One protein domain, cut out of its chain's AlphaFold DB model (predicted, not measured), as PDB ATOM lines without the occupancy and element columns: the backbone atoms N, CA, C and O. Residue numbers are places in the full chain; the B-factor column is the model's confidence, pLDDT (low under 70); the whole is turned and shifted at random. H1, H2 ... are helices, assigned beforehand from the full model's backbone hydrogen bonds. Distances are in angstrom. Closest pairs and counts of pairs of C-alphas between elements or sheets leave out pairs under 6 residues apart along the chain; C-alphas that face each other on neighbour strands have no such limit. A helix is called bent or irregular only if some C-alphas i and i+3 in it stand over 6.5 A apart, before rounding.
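What this domain is: This is residues 202 to 346 of the 427 residues of an uncharacterized protein of Legionella adelaidensis (UniProt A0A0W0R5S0). What does the shape look like? A long helical hairpin, H2 and H3, makes one half of a rod, with H1, H4 and H5 packed on H3; beyond H4, the perpendicular pair H6 and H7 and the long loop of residues 304 to 322 make a loosely joined other end. The hairpin's tip, residues 230 to 235, sticks out. What is it built of? The printed part has 145 residues with seven named helices, H1 to H7 in order along the chain, and no named strand: the class is all helix. How compact is it? It is loose, with a radius of gyration of the C-alphas of 18.2 A and spans of 65 by 32 by 28 A.

Where its parts are: Where is the longest helix? H2 holds residues 212 to 233, 32.5 A from C-alpha 212 at (9.301, 5.183, -21.441) to C-alpha 233 at (-0.982, -22.377, -35.212). It is irregular: C-alphas 213 and 216 are 7.1 A apart. Where are the other helices? H3 spans residues 239 to 258, 28.2 A long, and H7 spans residues 323 to 337, 21.2 A long, ending with C-alpha 337 at (21.081, -12.020, -6.616). The shorter helices are H1, residues 202 to 205, H4, residues 264 to 270, H5, residues 277 to 285, and H6, residues 295 to 303.

How they stand to each other: What does H2 touch? H2 and H3 form a hairpin, opposite ways at a shallow tilt of 12 degrees, with the closest C-alphas, of Leu 221 and Ile 245, 6.1 A apart. H2 touches H1 with residues 218 to 222 alone; the closest C-alphas, of Gly 218 and Ile 204, are 5.7 A apart. What else touches H3, the hub? With residues 248 to 252 alone it touches H5, the same way at a shallow tilt of 27 degrees, with the C-alphas of Ser 248 and Thr 279 closest at 5.4 A. With residues 246 to 250 alone it touches H1, with the C-alphas of Ala 249 and Ile 204 closest at 5.6 A. With residues 255 to 258 alone it touches H4 at a steep tilt of 47 degrees, opposite ways, with the C-alphas of Ala 258 and Ala 267 closest at 5.4 A. How do H6 and H7 stand? They are close but not clearly touching, about perpendicular at 88 degrees, with the C-alphas of Leu 296 and Tyr 329 closest at 7.5 A. How do the helix backbones run? Every O i to N i+4 pair is within hydrogen-bond range in H3, H4, H5, H6 and H7, and 15 of 18 are in H2; H1 is too short for such a pair.

The domain as a whole: How large is it? The two C-alphas farthest apart, those of Thr 234 and Thr 316, are 65.3 A apart. Is the backbone unbroken? The printed part has no cut, and the link from H6 to H7, 19 residues, is long. Where is confidence low? Residues 288 to 337 and 342 to 346 have pLDDT under 70; the mean of the printed part is 75.4.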
ATOM      1  N   SER A 202       2.777 -12.044 -18.682       91.94
ATOM      2  CA  SER A 202       3.152 -11.385 -17.419       91.94
ATOM      3  C   SER A 202       4.570 -10.809 -17.417       91.94
ATOM      4  O   SER A 202       4.788  -9.739 -16.863       91.94
ATOM      5  N   ALA A 203       5.544 -11.485 -18.039       92.38
ATOM      6  CA  ALA A 203       6.920 -10.984 -18.103       92.38
ATOM      7  C   ALA A 203       7.060  -9.757 -19.021       92.38
ATOM      8  O   ALA A 203       7.818  -8.843 -18.708       92.38
ATOM      9  N   ILE A 204       6.323  -9.733 -20.136       96.19
ATOM     10  CA  ILE A 204       6.321  -8.628 -21.104       96.19
ATOM     11  C   ILE A 204       5.583  -7.420 -20.522       96.19
ATOM     12  O   ILE A 204       6.044  -6.295 -20.680       96.19
ATOM     13  N   GLU A 205       4.481  -7.649 -19.800       93.88
ATOM     14  CA  GLU A 205       3.672  -6.601 -19.166       93.88
ATOM     15  C   GLU A 205       4.492  -5.716 -18.211       93.88
ATOM     16  O   GLU A 205       4.269  -4.510 -18.151       93.88
ATOM     17  N   LEU A 206       5.510  -6.274 -17.541       91.25
ATOM     18  CA  LEU A 206       6.433  -5.513 -16.682       91.25
ATOM     19  C   LEU A 206       7.180  -4.400 -17.430       91.25
ATOM     20  O   LEU A 206       7.593  -3.418 -16.818       91.25
ATOM     21  N   LEU A 207       7.352  -4.554 -18.742       94.94
ATOM     22  CA  LEU A 207       8.032  -3.593 -19.603       94.94
ATOM     23  C   LEU A 207       7.079  -2.575 -20.234       94.94
ATOM     24  O   LEU A 207       7.527  -1.768 -21.042       94.94
ATOM     25  N   LEU A 208       5.783  -2.620 -19.917       92.69
ATOM     26  CA  LEU A 208       4.767  -1.780 -20.542       92.69
ATOM     27  C   LEU A 208       4.198  -0.766 -19.547       92.69
ATOM     28  O   LEU A 208       3.627  -1.107 -18.514       92.69
ATOM     29  N   GLY A 209       4.290   0.514 -19.896       81.38
ATOM     30  CA  GLY A 209       3.533   1.584 -19.254       81.38
ATOM     31  C   GLY A 209       4.194   2.239 -18.048       81.38
ATOM     32  O   GLY A 209       3.688   3.255 -17.595       81.38
ATOM     33  N   ASN A 210       5.292   1.721 -17.502       78.62
ATOM     34  CA  ASN A 210       5.888   2.297 -16.285       78.62
ATOM     35  C   ASN A 210       7.156   3.115 -16.539       78.62
ATOM     36  O   ASN A 210       7.490   3.975 -15.729       78.62
ATOM     37  N   ASP A 211       7.850   2.864 -17.647       85.38
ATOM     38  CA  ASP A 211       9.087   3.556 -17.988       85.38
ATOM     39  C   ASP A 211       9.212   3.673 -19.511       85.38
ATOM     40  O   ASP A 211       9.334   2.680 -20.232       85.38
ATOM     41  N   ALA A 212       9.193   4.908 -20.013       86.81
ATOM     42  CA  ALA A 212       9.301   5.183 -21.441       86.81
ATOM     43  C   ALA A 212      10.584   4.609 -22.065       86.81
ATOM     44  O   ALA A 212      10.581   4.264 -23.245       86.81
ATOM     45  N   ARG A 213      11.657   4.457 -21.277       87.88
ATOM     46  CA  ARG A 213      12.964   3.964 -21.736       87.88
ATOM     47  C   ARG A 213      12.965   2.469 -22.052       87.88
ATOM     48  O   ARG A 213      13.848   2.011 -22.773       87.88
ATOM     49  N   ILE A 214      12.021   1.702 -21.501       92.81
ATOM     50  CA  ILE A 214      11.954   0.241 -21.692       92.81
ATOM     51  C   ILE A 214      10.751  -0.196 -22.533       92.81
ATOM     52  O   ILE A 214      10.777  -1.287 -23.100       92.81
ATOM     53  N   ASN A 215       9.734   0.660 -22.668       92.06
ATOM     54  CA  ASN A 215       8.511   0.379 -23.421       92.06
ATOM     55  C   ASN A 215       8.751  -0.133 -24.838       92.06
ATOM     56  O   ASN A 215       8.072  -1.061 -25.268       92.06
ATOM     57  N   GLU A 216       9.695   0.468 -25.565       93.31
ATOM     58  CA  GLU A 216      10.009   0.057 -26.935       93.31
ATOM     59  C   GLU A 216      10.357  -1.438 -26.992       93.31
ATOM     60  O   GLU A 216       9.816  -2.175 -27.815       93.31
ATOM     61  N   TYR A 217      11.172  -1.911 -26.048       95.75
ATOM     62  CA  TYR A 217      11.527  -3.324 -25.932       95.75
ATOM     63  C   TYR A 217      10.345  -4.179 -25.477       95.75
ATOM     64  O   TYR A 217      10.193  -5.302 -25.955       95.75
ATOM     65  N   GLY A 218       9.475  -3.645 -24.614       96.62
ATOM     66  CA  GLY A 218       8.200  -4.272 -24.274       96.62
ATOM     67  C   GLY A 218       7.339  -4.536 -25.514       96.62
ATOM     68  O   GLY A 218       6.883  -5.662 -25.712       96.62
ATOM     69  N   PHE A 219       7.183  -3.552 -26.407       96.69
ATOM     70  CA  PHE A 219       6.453  -3.740 -27.667       96.69
ATOM     71  C   PHE A 219       7.168  -4.673 -28.633       96.69
ATOM     72  O   PHE A 219       6.515  -5.527 -29.224       96.69
ATOM     73  N   GLN A 220       8.489  -4.563 -28.787       97.44
ATOM     74  CA  GLN A 220       9.249  -5.487 -29.635       97.44
ATOM     75  C   GLN A 220       9.068  -6.943 -29.177       97.44
ATOM     76  O   GLN A 220       8.821  -7.829 -30.000       97.44
ATOM     77  N   LEU A 221       9.122  -7.193 -27.864       98.06
ATOM     78  CA  LEU A 221       8.904  -8.515 -27.279       98.06
ATOM     79  C   LEU A 221       7.449  -8.974 -27.413       98.06
ATOM     80  O   LEU A 221       7.229 -10.132 -27.758       98.06
ATOM     81  N   LEU A 222       6.469  -8.081 -27.234       98.12
ATOM     82  CA  LEU A 222       5.054  -8.374 -27.485       98.12
ATOM     83  C   LEU A 222       4.821  -8.781 -28.947       98.12
ATOM     84  O   LEU A 222       4.188  -9.802 -29.214       98.12
ATOM     85  N   LYS A 223       5.392  -8.036 -29.901       98.38
ATOM     86  CA  LYS A 223       5.299  -8.354 -31.330       98.38
ATOM     87  C   LYS A 223       5.967  -9.677 -31.676       98.38
ATOM     88  O   LYS A 223       5.413 -10.470 -32.437       98.38
ATOM     89  N   LYS A 224       7.163  -9.936 -31.132       97.62
ATOM     90  CA  LYS A 224       7.845 -11.229 -31.296       97.62
ATOM     91  C   LYS A 224       6.969 -12.352 -30.730       97.62
ATOM     92  O   LYS A 224       6.711 -13.305 -31.449       97.62
ATOM     93  N   HIS A 225       6.410 -12.186 -29.529       97.25
ATOM     94  CA  HIS A 225       5.527 -13.167 -28.883       97.25
ATOM     95  C   HIS A 225       4.290 -13.499 -29.716       97.25
ATOM     96  O   HIS A 225       4.016 -14.674 -29.939       97.25
ATOM     97  N   VAL A 226       3.565 -12.497 -30.218       97.31
ATOM     98  CA  VAL A 226       2.363 -12.729 -31.039       97.31
ATOM     99  C   VAL A 226       2.706 -13.459 -32.339       97.31
ATOM    100  O   VAL A 226       2.035 -14.431 -32.685       97.31
ATOM    101  N   ARG A 227       3.793 -13.084 -33.025       95.94
ATOM    102  CA  ARG A 227       4.254 -13.797 -34.231       95.94
ATOM    103  C   ARG A 227       4.690 -15.230 -33.931       95.94
ATOM    104  O   ARG A 227       4.329 -16.149 -34.661       95.94
ATOM    105  N   THR A 228       5.433 -15.438 -32.850       94.44
ATOM    106  CA  THR A 228       5.866 -16.757 -32.371       94.44
ATOM    107  C   THR A 228       4.653 -17.640 -32.024       94.44
ATOM    108  O   THR A 228       4.605 -18.801 -32.429       94.44
ATOM    109  N   SER A 229       3.613 -17.077 -31.399       92.25
ATOM    110  CA  SER A 229       2.320 -17.746 -31.185       92.25
ATOM    111  C   SER A 229       1.582 -18.073 -32.469       92.25
ATOM    112  O   SER A 229       0.983 -19.144 -32.569       92.25
ATOM    113  N   ALA A 230       1.640 -17.192 -33.460       93.44
ATOM    114  CA  ALA A 230       1.023 -17.421 -34.754       93.44
ATOM    115  C   ALA A 230       1.696 -18.585 -35.510       93.44
ATOM    116  O   ALA A 230       1.003 -19.420 -36.086       93.44
ATOM    117  N   LYS A 231       3.029 -18.734 -35.419       91.25
ATOM    118  CA  LYS A 231       3.750 -19.908 -35.960       91.25
ATOM    119  C   LYS A 231       3.251 -21.224 -35.352       91.25
ATOM    120  O   LYS A 231       3.083 -22.206 -36.075       91.25
ATOM    121  N   ALA A 232       2.940 -21.237 -34.054       88.00
ATOM    122  CA  ALA A 232       2.423 -22.428 -33.377       88.00
ATOM    123  C   ALA A 232       1.071 -22.909 -33.928       88.00
ATOM    124  O   ALA A 232       0.772 -24.096 -33.846       88.00
ATOM    125  N   ILE A 233       0.279 -22.021 -34.540       88.94
ATOM    126  CA  ILE A 233      -0.982 -22.377 -35.212       88.94
ATOM    127  C   ILE A 233      -0.715 -23.234 -36.458       88.94
ATOM    128  O   ILE A 233      -1.528 -24.080 -36.814       88.94
ATOM    129  N   THR A 234       0.446 -23.060 -37.093       83.19
ATOM    130  CA  THR A 234       0.864 -23.821 -38.284       83.19
ATOM    131  C   THR A 234       1.571 -25.145 -37.957       83.19
ATOM    132  O   THR A 234       2.094 -25.798 -38.855       83.19
ATOM    133  N   GLY A 235       1.577 -25.569 -36.685       77.44
ATOM    134  CA  GLY A 235       2.057 -26.892 -36.262       77.44
ATOM    135  C   GLY A 235       3.507 -26.957 -35.767       77.44
ATOM    136  O   GLY A 235       3.979 -28.035 -35.420       77.44
ATOM    137  N   HIS A 236       4.220 -25.831 -35.683       78.81
ATOM    138  CA  HIS A 236       5.561 -25.775 -35.093       78.81
ATOM    139  C   HIS A 236       5.534 -24.946 -33.811       78.81
ATOM    140  O   HIS A 236       5.338 -23.739 -33.893       78.81
ATOM    141  N   PHE A 237       5.729 -25.563 -32.637       82.81
ATOM    142  CA  PHE A 237       5.817 -24.837 -31.363       82.81
ATOM    143  C   PHE A 237       7.263 -24.379 -31.086       82.81
ATOM    144  O   PHE A 237       8.103 -25.193 -30.693       82.81
ATOM    145  N   PRO A 238       7.584 -23.082 -31.244       86.25
ATOM    146  CA  PRO A 238       8.954 -22.578 -31.148       86.25
ATOM    147  C   PRO A 238       9.359 -22.318 -29.684       86.25
ATOM    148  O   PRO A 238       9.510 -21.177 -29.242       86.25
ATOM    149  N   ARG A 239       9.520 -23.386 -28.890       88.69
ATOM    150  CA  ARG A 239       9.794 -23.298 -27.439       88.69
ATOM    151  C   ARG A 239      11.002 -22.419 -27.096       88.69
ATOM    152  O   ARG A 239      10.964 -21.677 -26.118       88.69
ATOM    153  N   GLU A 240      12.067 -22.513 -27.885       90.12
ATOM    154  CA  GLU A 240      13.288 -21.728 -27.681       90.12
ATOM    155  C   GLU A 240      13.044 -20.227 -27.873       90.12
ATOM    156  O   GLU A 240      13.503 -19.434 -27.052       90.12
ATOM    157  N   GLU A 241      12.246 -19.839 -28.874       93.25
ATOM    158  CA  GLU A 241      11.874 -18.438 -29.101       93.25
ATOM    159  C   GLU A 241      11.080 -17.880 -27.910       93.25
ATOM    160  O   GLU A 241      11.373 -16.782 -27.442       93.25
ATOM    161  N   TYR A 242      10.123 -18.640 -27.364       91.44
ATOM    162  CA  TYR A 242       9.379 -18.221 -26.168       91.44
ATOM    163  C   TYR A 242      10.277 -18.047 -24.944       91.44
ATOM    164  O   TYR A 242      10.167 -17.046 -24.232       91.44
ATOM    165  N   ASN A 243      11.188 -18.993 -24.707       91.50
ATOM    166  CA  ASN A 243      12.143 -18.894 -23.607       91.50
ATOM    167  C   ASN A 243      13.037 -17.658 -23.761       91.50
ATOM    168  O   ASN A 243      13.279 -16.956 -22.781       91.50
ATOM    169  N   GLU A 244      13.497 -17.366 -24.980       94.75
ATOM    170  CA  GLU A 244      14.294 -16.176 -25.271       94.75
ATOM    171  C   GLU A 244      13.502 -14.886 -25.011       94.75
ATOM    172  O   GLU A 244      14.037 -13.958 -24.405       94.75
ATOM    173  N   ILE A 245      12.230 -14.820 -25.421       95.69
ATOM    174  CA  ILE A 245      11.348 -13.665 -25.185       95.69
ATOM    175  C   ILE A 245      11.183 -13.415 -23.683       95.69
ATOM    176  O   ILE A 245      11.426 -12.302 -23.213       95.69
ATOM    177  N   ILE A 246      10.824 -14.452 -22.921       94.31
ATOM    178  CA  ILE A 246      10.616 -14.352 -21.470       94.31
ATOM    179  C   ILE A 246      11.920 -13.971 -20.767       94.31
ATOM    180  O   ILE A 246      11.926 -13.064 -19.934       94.31
ATOM    181  N   LEU A 247      13.036 -14.622 -21.117       94.62
ATOM    182  CA  LEU A 247      14.343 -14.306 -20.545       94.62
ATOM    183  C   LEU A 247      14.719 -12.850 -20.810       94.62
ATOM    184  O   LEU A 247      15.132 -12.152 -19.886       94.62
ATOM    185  N   SER A 248      14.526 -12.387 -22.047       97.25
ATOM    186  CA  SER A 248      14.821 -11.009 -22.435       97.25
ATOM    187  C   SER A 248      13.999 -10.021 -21.615       97.25
ATOM    188  O   SER A 248      14.553  -9.063 -21.077       97.25
ATOM    189  N   ALA A 249      12.698 -10.284 -21.464       96.50
ATOM    190  CA  ALA A 249      11.801  -9.427 -20.702       96.50
ATOM    191  C   ALA A 249      12.242  -9.303 -19.233       96.50
ATOM    192  O   ALA A 249      12.382  -8.201 -18.699       96.50
ATOM    193  N   LEU A 250      12.545 -10.441 -18.602       93.56
ATOM    194  CA  LEU A 250      13.004 -10.491 -17.214       93.56
ATOM    195  C   LEU A 250      14.362  -9.810 -17.033       93.56
ATOM    196  O   LEU A 250      14.546  -9.082 -16.059       93.56
ATOM    197  N   GLN A 251      15.307 -10.005 -17.956       94.50
ATOM    198  CA  GLN A 251      16.625  -9.370 -17.889       94.50
ATOM    199  C   GLN A 251      16.548  -7.853 -18.053       94.50
ATOM    200  O   GLN A 251      17.190  -7.133 -17.288       94.50
ATOM    201  N   ILE A 252      15.746  -7.360 -19.001       95.88
ATOM    202  CA  ILE A 252      15.548  -5.920 -19.216       95.88
ATOM    203  C   ILE A 252      14.931  -5.289 -17.970       95.88
ATOM    204  O   ILE A 252      15.485  -4.324 -17.444       95.88
ATOM    205  N   ASN A 253      13.852  -5.873 -17.442       92.81
ATOM    206  CA  ASN A 253      13.211  -5.375 -16.226       92.81
ATOM    207  C   ASN A 253      14.185  -5.380 -15.035       92.81
ATOM    208  O   ASN A 253      14.304  -4.396 -14.307       92.81
ATOM    209  N   LYS A 254      14.940  -6.475 -14.867       90.06
ATOM    210  CA  LYS A 254      15.925  -6.619 -13.788       90.06
ATOM    211  C   LYS A 254      17.028  -5.567 -13.883       90.06
ATOM    212  O   LYS A 254      17.380  -4.980 -12.863       90.06
ATOM    213  N   TYR A 255      17.557  -5.307 -15.079       92.00
ATOM    214  CA  TYR A 255      18.578  -4.282 -15.287       92.00
ATOM    215  C   TYR A 255      18.031  -2.872 -15.054       92.00
ATOM    216  O   TYR A 255      18.634  -2.107 -14.305       92.00
ATOM    217  N   ALA A 256      16.885  -2.545 -15.658       89.88
ATOM    218  CA  ALA A 256      16.250  -1.232 -15.544       89.88
ATOM    219  C   ALA A 256      15.929  -0.877 -14.087       89.88
ATOM    220  O   ALA A 256      16.036   0.281 -13.691       89.88
ATOM    221  N   PHE A 257      15.597  -1.879 -13.273       85.75
ATOM    222  CA  PHE A 257      15.464  -1.721 -11.833       85.75
ATOM    223  C   PHE A 257      16.824  -1.574 -11.131       85.75
ATOM    224  O   PHE A 257      17.032  -0.625 -10.375       85.75
ATOM    225  N   ALA A 258      17.768  -2.486 -11.389       85.19
ATOM    226  CA  ALA A 258      19.057  -2.532 -10.699       85.19
ATOM    227  C   ALA A 258      19.922  -1.285 -10.936       85.19
ATOM    228  O   ALA A 258      20.594  -0.834 -10.011       85.19
ATOM    229  N   ILE A 259      19.896  -0.700 -12.135       85.69
ATOM    230  CA  ILE A 259      20.719   0.468 -12.489       85.69
ATOM    231  C   ILE A 259      20.348   1.734 -11.698       85.69
ATOM    232  O   ILE A 259      21.171   2.634 -11.560       85.69
ATOM    233  N   ASN A 260      19.143   1.779 -11.119       80.94
ATOM    234  CA  ASN A 260      18.724   2.855 -10.214       80.94
ATOM    235  C   ASN A 260      19.303   2.690  -8.800       80.94
ATOM    236  O   ASN A 260      19.151   3.573  -7.963       80.94
ATOM    237  N   LEU A 261      19.917   1.541  -8.510       79.81
ATOM    238  CA  LEU A 261      20.369   1.167  -7.174       79.81
ATOM    239  C   LEU A 261      21.884   0.926  -7.117       79.81
ATOM    240  O   LEU A 261      22.530   1.198  -6.106       79.81
ATOM    241  N   VAL A 262      22.474   0.402  -8.191       77.88
ATOM    242  CA  VAL A 262      23.899   0.057  -8.265       77.88
ATOM    243  C   VAL A 262      24.535   0.591  -9.545       77.88
ATOM    244  O   VAL A 262      23.853   0.824 -10.538       77.88
ATOM    245  N   ASN A 263      25.866   0.738  -9.566       79.62
ATOM    246  CA  ASN A 263      26.567   1.064 -10.809       79.62
ATOM    247  C   ASN A 263      26.329   0.022 -11.916       79.62
ATOM    248  O   ASN A 263      26.091  -1.160 -11.655       79.62
ATOM    249  N   ASN A 264      26.537   0.470 -13.155       83.75
ATOM    250  CA  ASN A 264      26.391  -0.324 -14.371       83.75
ATOM    251  C   ASN A 264      27.094  -1.693 -14.312       83.75
ATOM    252  O   ASN A 264      26.473  -2.717 -14.575       83.75
ATOM    253  N   ASN A 265      28.359  -1.754 -13.882       83.12
ATOM    254  CA  ASN A 265      29.098  -3.021 -13.846       83.12
ATOM    255  C   ASN A 265      28.433  -4.055 -12.927       83.12
ATOM    256  O   ASN A 265      28.428  -5.244 -13.242       83.12
ATOM    257  N   LEU A 266      27.881  -3.621 -11.790       80.88
ATOM    258  CA  LEU A 266      27.176  -4.519 -10.879       80.88
ATOM    259  C   LEU A 266      25.785  -4.888 -11.415       80.88
ATOM    260  O   LEU A 266      25.422  -6.061 -11.358       80.88
ATOM    261  N   ALA A 267      25.050  -3.935 -11.998       85.88
ATOM    262  CA  ALA A 267      23.768  -4.197 -12.657       85.88
ATOM    263  C   ALA A 267      23.909  -5.232 -13.790       85.88
ATOM    264  O   ALA A 267      23.096  -6.149 -13.889       85.88
ATOM    265  N   LEU A 268      24.983  -5.154 -14.582       86.50
ATOM    266  CA  LEU A 268      25.315  -6.143 -15.613       86.50
ATOM    267  C   LEU A 268      25.620  -7.521 -15.017       86.50
ATOM    268  O   LEU A 268      25.081  -8.521 -15.486       86.50
ATOM    269  N   LYS A 269      26.437  -7.594 -13.956       84.06
ATOM    270  CA  LYS A 269      26.750  -8.868 -13.278       84.06
ATOM    271  C   LYS A 269      25.494  -9.564 -12.740       84.06
ATOM    272  O   LYS A 269      25.413 -10.788 -12.787       84.06
ATOM    273  N   ILE A 270      24.508  -8.796 -12.274       83.00
ATOM    274  CA  ILE A 270      23.229  -9.293 -11.739       83.00
ATOM    275  C   ILE A 270      22.383 -10.033 -12.799       83.00
ATOM    276  O   ILE A 270      21.555 -10.880 -12.440       83.00
ATOM    277  N   LEU A 271      22.578  -9.754 -14.092       86.44
ATOM    278  CA  LEU A 271      21.862 -10.438 -15.178       86.44
ATOM    279  C   LEU A 271      22.342 -11.875 -15.411       86.44
ATOM    280  O   LEU A 271      21.604 -12.676 -15.988       86.44
ATOM    281  N   GLY A 272      23.541 -12.210 -14.929       83.31
ATOM    282  CA  GLY A 272      24.185 -13.498 -15.161       83.31
ATOM    283  C   GLY A 272      24.867 -13.602 -16.535       83.31
ATOM    284  O   GLY A 272      24.903 -12.638 -17.298       83.31
ATOM    285  N   PRO A 273      25.453 -14.772 -16.855       80.88
ATOM    286  CA  PRO A 273      26.298 -14.940 -18.042       80.88
ATOM    287  C   PRO A 273      25.519 -15.035 -19.366       80.88
ATOM    288  O   PRO A 273      26.057 -14.701 -20.420       80.88
ATOM    289  N   SER A 274      24.261 -15.478 -19.333       87.56
ATOM    290  CA  SER A 274      23.467 -15.772 -20.534       87.56
ATOM    291  C   SER A 274      22.575 -14.592 -20.919       87.56
ATOM    292  O   SER A 274      21.389 -14.589 -20.608       87.56
ATOM    293  N   ILE A 275      23.138 -13.580 -21.578       92.88
ATOM    294  CA  ILE A 275      22.400 -12.396 -22.058       92.88
ATOM    295  C   ILE A 275      21.879 -12.642 -23.480       92.88
ATOM    296  O   ILE A 275      22.664 -12.979 -24.371       92.88
ATOM    297  N   THR A 276      20.577 -12.442 -23.706       95.50
ATOM    298  CA  THR A 276      19.958 -12.605 -25.035       95.50
ATOM    299  C   THR A 276      20.356 -11.490 -26.007       95.50
ATOM    300  O   THR A 276      20.899 -10.451 -25.617       95.50
ATOM    301  N   ALA A 277      20.065 -11.673 -27.299       94.56
ATOM    302  CA  ALA A 277      20.324 -10.651 -28.311       94.56
ATOM    303  C   ALA A 277      19.523  -9.361 -28.049       94.56
ATOM    304  O   ALA A 277      20.093  -8.271 -28.086       94.56
ATOM    305  N   ILE A 278      18.235  -9.486 -27.707       94.88
ATOM    306  CA  ILE A 278      17.354  -8.340 -27.426       94.88
ATOM    307  C   ILE A 278      17.828  -7.591 -26.178       94.88
ATOM    308  O   ILE A 278      17.942  -6.367 -26.195       94.88
ATOM    309  N   THR A 279      18.185  -8.303 -25.105       96.12
ATOM    310  CA  THR A 279      18.739  -7.664 -23.904       96.12
ATOM    311  C   THR A 279      20.062  -6.970 -24.204       96.12
ATOM    312  O   THR A 279      20.297  -5.871 -23.714       96.12
ATOM    313  N   ARG A 280      20.926  -7.552 -25.041       95.56
ATOM    314  CA  ARG A 280      22.175  -6.898 -25.451       95.56
ATOM    315  C   ARG A 280      21.913  -5.599 -26.212       95.56
ATOM    316  O   ARG A 280      22.566  -4.604 -25.919       95.56
ATOM    317  N   GLN A 281      20.960  -5.597 -27.142       95.00
ATOM    318  CA  GLN A 281      20.552  -4.387 -27.861       95.00
ATOM    319  C   GLN A 281      20.027  -3.319 -26.895       95.00
ATOM    320  O   GLN A 281      20.447  -2.167 -26.969       95.00
ATOM    321  N   PHE A 282      19.185  -3.720 -25.941       95.75
ATOM    322  CA  PHE A 282      18.720  -2.844 -24.871       95.75
ATOM    323  C   PHE A 282      19.877  -2.210 -24.096       95.75
ATOM    324  O   PHE A 282      19.936  -0.991 -23.985       95.75
ATOM    325  N   LEU A 283      20.834  -3.009 -23.621       93.88
ATOM    326  CA  LEU A 283      21.973  -2.515 -22.841       93.88
ATOM    327  C   LEU A 283      22.855  -1.524 -23.615       93.88
ATOM    328  O   LEU A 283      23.441  -0.639 -23.001       93.88
ATOM    329  N   LEU A 284      22.957  -1.666 -24.941       92.31
ATOM    330  CA  LEU A 284      23.716  -0.744 -25.795       92.31
ATOM    331  C   LEU A 284      23.023   0.613 -25.961       92.31
ATOM    332  O   LEU A 284      23.699   1.631 -26.077       92.31
ATOM    333  N   ASN A 285      21.691   0.623 -25.968       90.88
ATOM    334  CA  ASN A 285      20.889   1.816 -26.236       90.88
ATOM    335  C   ASN A 285      20.359   2.490 -24.962       90.88
ATOM    336  O   ASN A 285      19.883   3.624 -25.012       90.88
ATOM    337  N   PHE A 286      20.393   1.799 -23.822       89.31
ATOM    338  CA  PHE A 286      19.847   2.313 -22.575       89.31
ATOM    339  C   PHE A 286      20.774   3.365 -21.966       89.31
ATOM    340  O   PHE A 286      21.807   3.040 -21.377       89.31
ATOM    341  N   ASN A 287      20.376   4.634 -22.064       80.06
ATOM    342  CA  ASN A 287      21.089   5.721 -21.410       80.06
ATOM    343  C   ASN A 287      20.586   5.921 -19.970       80.06
ATOM    344  O   ASN A 287      19.426   6.273 -19.735       80.06
ATOM    345  N   SER A 288      21.460   5.693 -18.988       68.50
ATOM    346  CA  SER A 288      21.163   5.950 -17.579       68.50
ATOM    347  C   SER A 288      21.689   7.333 -17.182       68.50
ATOM    348  O   SER A 288      22.746   7.436 -16.562       68.50
ATOM    349  N   ASP A 289      20.945   8.395 -17.491       63.56
ATOM    350  CA  ASP A 289      21.269   9.769 -17.054       63.56
ATOM    351  C   ASP A 289      21.000  10.009 -15.550       63.56
ATOM    352  O   ASP A 289      20.931  11.143 -15.080       63.56
ATOM    353  N   LEU A 290      20.809   8.945 -14.765       57.81
ATOM    354  CA  LEU A 290      20.413   9.059 -13.366       57.81
ATOM    355  C   LEU A 290      21.595   9.466 -12.472       57.81
ATOM    356  O   LEU A 290      22.676   8.868 -12.567       57.81
ATOM    357  N   PRO A 291      21.392  10.437 -11.557       52.69
ATOM    358  CA  PRO A 291      22.345  10.742 -10.502       52.69
ATOM    359  C   PRO A 291      22.628   9.474  -9.697       52.69
ATOM    360  O   PRO A 291      21.723   8.838  -9.160       52.69
ATOM    361  N   LYS A 292      23.900   9.080  -9.653       54.25
ATOM    362  CA  LYS A 292      24.359   7.862  -8.982       54.25
ATOM    363  C   LYS A 292      24.441   8.112  -7.481       54.25
ATOM    364  O   LYS A 292      25.541   8.194  -6.932       54.25
ATOM    365  N   ASP A 293      23.299   8.235  -6.817       53.62
ATOM    366  CA  ASP A 293      23.272   8.169  -5.359       53.62
ATOM    367  C   ASP A 293      23.598   6.726  -4.958       53.62
ATOM    368  O   ASP A 293      22.760   5.830  -4.905       53.62
ATOM    369  N   ASN A 294      24.899   6.504  -4.750       56.19
ATOM    370  CA  ASN A 294      25.585   5.230  -4.535       56.19
ATOM    371  C   ASN A 294      25.222   4.552  -3.200       56.19
ATOM    372  O   ASN A 294      26.057   3.867  -2.617       56.19
ATOM    373  N   PHE A 295      24.015   4.731  -2.676       55.16
ATOM    374  CA  PHE A 295      23.663   4.270  -1.339       55.16
ATOM    375  C   PHE A 295      23.627   2.738  -1.243       55.16
ATOM    376  O   PHE A 295      24.330   2.166  -0.409       55.16
ATOM    377  N   LEU A 296      22.892   2.047  -2.128       56.59
ATOM    378  CA  LEU A 296      22.901   0.577  -2.132       56.59
ATOM    379  C   LEU A 296      24.284   0.048  -2.531       56.59
ATOM    380  O   LEU A 296      24.721  -0.972  -2.017       56.59
ATOM    381  N   GLN A 297      25.027   0.752  -3.381       54.62
ATOM    382  CA  GLN A 297      26.403   0.386  -3.704       54.62
ATOM    383  C   GLN A 297      27.360   0.511  -2.506       54.62
ATOM    384  O   GLN A 297      28.227  -0.344  -2.338       54.62
ATOM    385  N   ALA A 298      27.217   1.544  -1.677       53.91
ATOM    386  CA  ALA A 298      27.960   1.701  -0.432       53.91
ATOM    387  C   ALA A 298      27.565   0.614   0.575       53.91
ATOM    388  O   ALA A 298      28.437   0.002   1.185       53.91
ATOM    389  N   TYR A 299      26.274   0.295   0.661       54.16
ATOM    390  CA  TYR A 299      25.750  -0.778   1.499       54.16
ATOM    391  C   TYR A 299      26.223  -2.175   1.052       54.16
ATOM    392  O   TYR A 299      26.706  -2.951   1.869       54.16
ATOM    393  N   LEU A 300      26.184  -2.488  -0.248       54.66
ATOM    394  CA  LEU A 300      26.677  -3.754  -0.808       54.66
ATOM    395  C   LEU A 300      28.203  -3.882  -0.691       54.66
ATOM    396  O   LEU A 300      28.702  -4.980  -0.464       54.66
ATOM    397  N   ARG A 301      28.954  -2.775  -0.796       57.31
ATOM    398  CA  ARG A 301      30.391  -2.754  -0.465       57.31
ATOM    399  C   ARG A 301      30.630  -3.028   1.020       57.31
ATOM    400  O   ARG A 301      31.567  -3.745   1.346       57.31
ATOM    401  N   ALA A 302      29.791  -2.476   1.895       48.78
ATOM    402  CA  ALA A 302      29.883  -2.665   3.339       48.78
ATOM    403  C   ALA A 302      29.471  -4.078   3.794       48.78
ATOM    404  O   ALA A 302      30.010  -4.569   4.780       48.78
ATOM    405  N   LEU A 303      28.563  -4.749   3.071       51.31
ATOM    406  CA  LEU A 303      28.145  -6.129   3.354       51.31
ATOM    407  C   LEU A 303      29.173  -7.198   2.952       51.31
ATOM    408  O   LEU A 303      29.066  -8.317   3.436       51.31
ATOM    409  N   GLY A 304      30.167  -6.849   2.130       44.59
ATOM    410  CA  GLY A 304      31.425  -7.584   2.021       44.59
ATOM    411  C   GLY A 304      31.347  -9.013   1.475       44.59
ATOM    412  O   GLY A 304      31.172  -9.969   2.216       44.59
ATOM    413  N   GLU A 305      31.726  -9.178   0.211       40.12
ATOM    414  CA  GLU A 305      32.623 -10.280  -0.147       40.12
ATOM    415  C   GLU A 305      33.810  -9.698  -0.921       40.12
ATOM    416  O   GLU A 305      33.646  -8.833  -1.783       40.12
ATOM    417  N   ASN A 306      35.015 -10.157  -0.577       41.88
ATOM    418  CA  ASN A 306      36.320  -9.820  -1.155       41.88
ATOM    419  C   ASN A 306      36.431 -10.128  -2.670       41.88
ATOM    420  O   ASN A 306      37.285 -10.905  -3.085       41.88
ATOM    421  N   ILE A 307      35.593  -9.535  -3.524       42.34
ATOM    422  CA  ILE A 307      35.642  -9.727  -4.987       42.34
ATOM    423  C   ILE A 307      35.997  -8.429  -5.728       42.34
ATOM    424  O   ILE A 307      36.396  -8.473  -6.889       42.34
ATOM    425  N   LEU A 308      35.950  -7.262  -5.084       35.62
ATOM    426  CA  LEU A 308      36.438  -6.012  -5.676       35.62
ATOM    427  C   LEU A 308      37.141  -5.194  -4.594       35.62
ATOM    428  O   LEU A 308      36.496  -4.736  -3.655       35.62
ATOM    429  N   GLN A 309      38.464  -5.063  -4.704       33.91
ATOM    430  CA  GLN A 309      39.287  -4.397  -3.696       33.91
ATOM    431  C   GLN A 309      38.760  -2.989  -3.347       33.91
ATOM    432  O   GLN A 309      38.472  -2.201  -4.255       33.91
ATOM    433  N   PRO A 310      38.655  -2.653  -2.048       37.16
ATOM    434  CA  PRO A 310      38.227  -1.352  -1.586       37.16
ATOM    435  C   PRO A 310      39.454  -0.474  -1.350       37.16
ATOM    436  O   PRO A 310      40.156  -0.595  -0.348       37.16
ATOM    437  N   HIS A 311      39.680   0.477  -2.239       37.28
ATOM    438  CA  HIS A 311      40.355   1.704  -1.850       37.28
ATOM    439  C   HIS A 311      39.351   2.827  -2.108       37.28
ATOM    440  O   HIS A 311      38.796   2.886  -3.202       37.28
ATOM    441  N   LEU A 312      39.119   3.680  -1.100       38.22
ATOM    442  CA  LEU A 312      38.309   4.916  -1.117       38.22
ATOM    443  C   LEU A 312      36.897   4.894  -0.486       38.22
ATOM    444  O   LEU A 312      36.015   5.573  -1.000       38.22
ATOM    445  N   VAL A 313      36.662   4.219   0.648       40.12
ATOM    446  CA  VAL A 313      35.615   4.695   1.588       40.12
ATOM    447  C   VAL A 313      36.085   4.488   3.027       40.12
ATOM    448  O   VAL A 313      36.446   3.374   3.403       40.12
ATOM    449  N   ASN A 314      36.111   5.564   3.815       40.06
ATOM    450  CA  ASN A 314      36.449   5.529   5.234       40.06
ATOM    451  C   ASN A 314      35.267   4.896   6.008       40.06
ATOM    452  O   ASN A 314      34.152   5.407   5.899       40.06
ATOM    453  N   PRO A 315      35.448   3.793   6.761       41.62
ATOM    454  CA  PRO A 315      34.345   3.063   7.407       41.62
ATOM    455  C   PRO A 315      33.501   3.901   8.380       41.62
ATOM    456  O   PRO A 315      32.357   3.560   8.658       41.62
ATOM    457  N   THR A 316      34.057   5.000   8.888       42.41
ATOM    458  CA  THR A 316      33.414   5.938   9.818       42.41
ATOM    459  C   THR A 316      32.414   6.898   9.168       42.41
ATOM    460  O   THR A 316      31.703   7.587   9.893       42.41
ATOM    461  N   GLU A 317      32.319   6.941   7.836       40.25
ATOM    462  CA  GLU A 317      31.352   7.782   7.105       40.25
ATOM    463  C   GLU A 317      30.107   7.011   6.639       40.25
ATOM    464  O   GLU A 317      29.229   7.577   5.985       40.25
ATOM    465  N   LEU A 318      29.998   5.718   6.966       43.00
ATOM    466  CA  LEU A 318      28.790   4.953   6.674       43.00
ATOM    467  C   LEU A 318      27.666   5.404   7.622       43.00
ATOM    468  O   LEU A 318      27.822   5.287   8.840       43.00
ATOM    469  N   PRO A 319      26.528   5.906   7.108       45.19
ATOM    470  CA  PRO A 319      25.399   6.248   7.957       45.19
ATOM    471  C   PRO A 319      24.949   5.008   8.740       45.19
ATOM    472  O   PRO A 319      24.727   3.941   8.168       45.19
ATOM    473  N   THR A 320      24.822   5.139  10.061       47.34
ATOM    474  CA  THR A 320      24.227   4.107  10.914       47.34
ATOM    475  C   THR A 320      22.777   3.904  10.496       47.34
ATOM    476  O   THR A 320      21.961   4.820  10.620       47.34
ATOM    477  N   PHE A 321      22.461   2.720   9.973       51.81
ATOM    478  CA  PHE A 321      21.110   2.396   9.534       51.81
ATOM    479  C   PHE A 321      20.240   2.000  10.723       51.81
ATOM    480  O   PHE A 321      20.691   1.218  11.563       51.81
ATOM    481  N   PRO A 322      18.988   2.474  10.787       58.41
ATOM    482  CA  PRO A 322      17.999   1.807  11.612       58.41
ATOM    483  C   PRO A 322      17.814   0.360  11.095       58.41
ATOM    484  O   PRO A 322      17.973   0.075   9.903       58.41
ATOM    485  N   GLU A 323      17.602  -0.590  12.010       58.56
ATOM    486  CA  GLU A 323      17.616  -2.041  11.715       58.56
ATOM    487  C   GLU A 323      16.567  -2.461  10.662       58.56
ATOM    488  O   GLU A 323      16.767  -3.421   9.919       58.56
ATOM    489  N   ASP A 324      15.486  -1.696  10.525       48.50
ATOM    490  CA  ASP A 324      14.448  -1.868   9.504       48.50
ATOM    491  C   ASP A 324      14.963  -1.612   8.075       48.50
ATOM    492  O   ASP A 324      14.677  -2.385   7.157       48.50
ATOM    493  N   ALA A 325      15.793  -0.585   7.880       50.78
ATOM    494  CA  ALA A 325      16.440  -0.313   6.600       50.78
ATOM    495  C   ALA A 325      17.439  -1.423   6.235       50.78
ATOM    496  O   ALA A 325      17.541  -1.816   5.074       50.78
ATOM    497  N   LYS A 326      18.149  -1.980   7.222       57.34
ATOM    498  CA  LYS A 326      19.106  -3.072   7.004       57.34
ATOM    499  C   LYS A 326      18.417  -4.344   6.505       57.34
ATOM    500  O   LYS A 326      18.872  -4.903   5.509       57.34
ATOM    501  N   GLN A 327      17.316  -4.764   7.134       66.00
ATOM    502  CA  GLN A 327      16.546  -5.926   6.674       66.00
ATOM    503  C   GLN A 327      15.997  -5.708   5.255       66.00
ATOM    504  O   GLN A 327      16.112  -6.592   4.408       66.00
ATOM    505  N   TYR A 328      15.489  -4.505   4.956       60.16
ATOM    506  CA  TYR A 328      15.020  -4.147   3.614       60.16
ATOM    507  C   TYR A 328      16.102  -4.340   2.544       60.16
ATOM    508  O   TYR A 328      15.862  -4.969   1.512       60.16
ATOM    509  N   TYR A 329      17.314  -3.832   2.784       56.88
ATOM    510  CA  TYR A 329      18.390  -3.952   1.805       56.88
ATOM    511  C   TYR A 329      18.952  -5.374   1.697       56.88
ATOM    512  O   TYR A 329      19.393  -5.758   0.614       56.88
ATOM    513  N   GLN A 330      18.899  -6.173   2.767       63.62
ATOM    514  CA  GLN A 330      19.209  -7.604   2.703       63.62
ATOM    515  C   GLN A 330      18.198  -8.357   1.837       63.62
ATOM    516  O   GLN A 330      18.598  -9.119   0.955       63.62
ATOM    517  N   ASP A 331      16.903  -8.096   2.017       67.31
ATOM    518  CA  ASP A 331      15.847  -8.705   1.207       67.31
ATOM    519  C   ASP A 331      15.968  -8.285  -0.264       67.31
ATOM    520  O   ASP A 331      15.856  -9.118  -1.167       67.31
ATOM    521  N   LEU A 332      16.270  -7.009  -0.513       59.81
ATOM    522  CA  LEU A 332      16.501  -6.467  -1.850       59.81
ATOM    523  C   LEU A 332      17.729  -7.101  -2.519       59.81
ATOM    524  O   LEU A 332      17.656  -7.530  -3.672       59.81
ATOM    525  N   ALA A 333      18.849  -7.217  -1.801       61.25
ATOM    526  CA  ALA A 333      20.058  -7.873  -2.293       61.25
ATOM    527  C   ALA A 333      19.815  -9.364  -2.585       61.25
ATOM    528  O   ALA A 333      20.240  -9.870  -3.628       61.25
ATOM    529  N   ALA A 334      19.073 -10.062  -1.722       68.56
ATOM    530  CA  ALA A 334      18.691 -11.456  -1.928       68.56
ATOM    531  C   ALA A 334      17.758 -11.631  -3.140       68.56
ATOM    532  O   ALA A 334      17.840 -12.629  -3.852       68.56
ATOM    533  N   GLN A 335      16.878 -10.667  -3.414       66.00
ATOM    534  CA  GLN A 335      16.025 -10.679  -4.607       66.00
ATOM    535  C   GLN A 335      16.824 -10.410  -5.886       66.00
ATOM    536  O   GLN A 335      16.645 -11.115  -6.878       66.00
ATOM    537  N   LEU A 336      17.741  -9.440  -5.860       61.31
ATOM    538  CA  LEU A 336      18.589  -9.103  -7.005       61.31
ATOM    539  C   LEU A 336      19.552 -10.239  -7.366       61.31
ATOM    540  O   LEU A 336      19.779 -10.503  -8.544       61.31
ATOM    541  N   THR A 337      20.099 -10.947  -6.382       65.06
ATOM    542  CA  THR A 337      21.081 -12.020  -6.616       65.06
ATOM    543  C   THR A 337      20.455 -13.361  -7.000       65.06
ATOM    544  O   THR A 337      21.170 -14.245  -7.473       65.06
ATOM    545  N   LYS A 338      19.128 -13.526  -6.887       72.19
ATOM    546  CA  LYS A 338      18.460 -14.759  -7.324       72.19
ATOM    547  C   LYS A 338      18.640 -14.988  -8.834       72.19
ATOM    548  O   LYS A 338      18.406 -14.064  -9.630       72.19
ATOM    549  N   PRO A 339      19.032 -16.208  -9.247       72.69
ATOM    550  CA  PRO A 339      19.099 -16.560 -10.657       72.69
ATOM    551  C   PRO A 339      17.702 -16.493 -11.276       72.69
ATOM    552  O   PRO A 339      16.708 -16.848 -10.638       72.69
ATOM    553  N   ILE A 340      17.629 -16.029 -12.526       73.81
ATOM    554  CA  ILE A 340      16.376 -16.021 -13.283       73.81
ATOM    555  C   ILE A 340      15.989 -17.478 -13.539       73.81
ATOM    556  O   ILE A 340      16.688 -18.196 -14.253       73.81
ATOM    557  N   GLN A 341      14.885 -17.916 -12.940       72.88
ATOM    558  CA  GLN A 341      14.290 -19.215 -13.226       72.88
ATOM    559  C   GLN A 341      13.274 -19.035 -14.347       72.88
ATOM    560  O   GLN A 341      12.315 -18.276 -14.205       72.88
ATOM    561  N   LEU A 342      13.500 -19.711 -15.474       67.56
ATOM    562  CA  LEU A 342      12.522 -19.725 -16.554       67.56
ATOM    563  C   LEU A 342      11.266 -20.472 -16.090       67.56
ATOM    564  O   LEU A 342      11.392 -21.553 -15.504       67.56
ATOM    565  N   PRO A 343      10.061 -19.942 -16.356       58.56
ATOM    566  CA  PRO A 343       8.847 -20.705 -16.130       58.56
ATOM    567  C   PRO A 343       8.902 -21.978 -16.981       58.56
ATOM    568  O   PRO A 343       9.239 -21.942 -18.167       58.56
ATOM    569  N   ILE A 344       8.589 -23.124 -16.374       53.06
ATOM    570  CA  ILE A 344       8.485 -24.384 -17.111       53.06
ATOM    571  C   ILE A 344       7.244 -24.280 -17.999       53.06
ATOM    572  O   ILE A 344       6.116 -24.441 -17.533       53.06
ATOM    573  N   ILE A 345       7.454 -24.009 -19.285       51.78
ATOM    574  CA  ILE A 345       6.397 -24.090 -20.293       51.78
ATOM    575  C   ILE A 345       6.073 -25.577 -20.488       51.78
ATOM    576  O   ILE A 345       6.763 -26.292 -21.218       51.78
ATOM    577  N   SER A 346       5.062 -26.059 -19.763       41.31
ATOM    578  CA  SER A 346       4.489 -27.396 -19.925       41.31
ATOM    579  C   SER A 346       3.700 -27.438 -21.232       41.31
ATOM    580  O   SER A 346       2.553 -26.995 -21.286       41.31
TER     581      SER A 346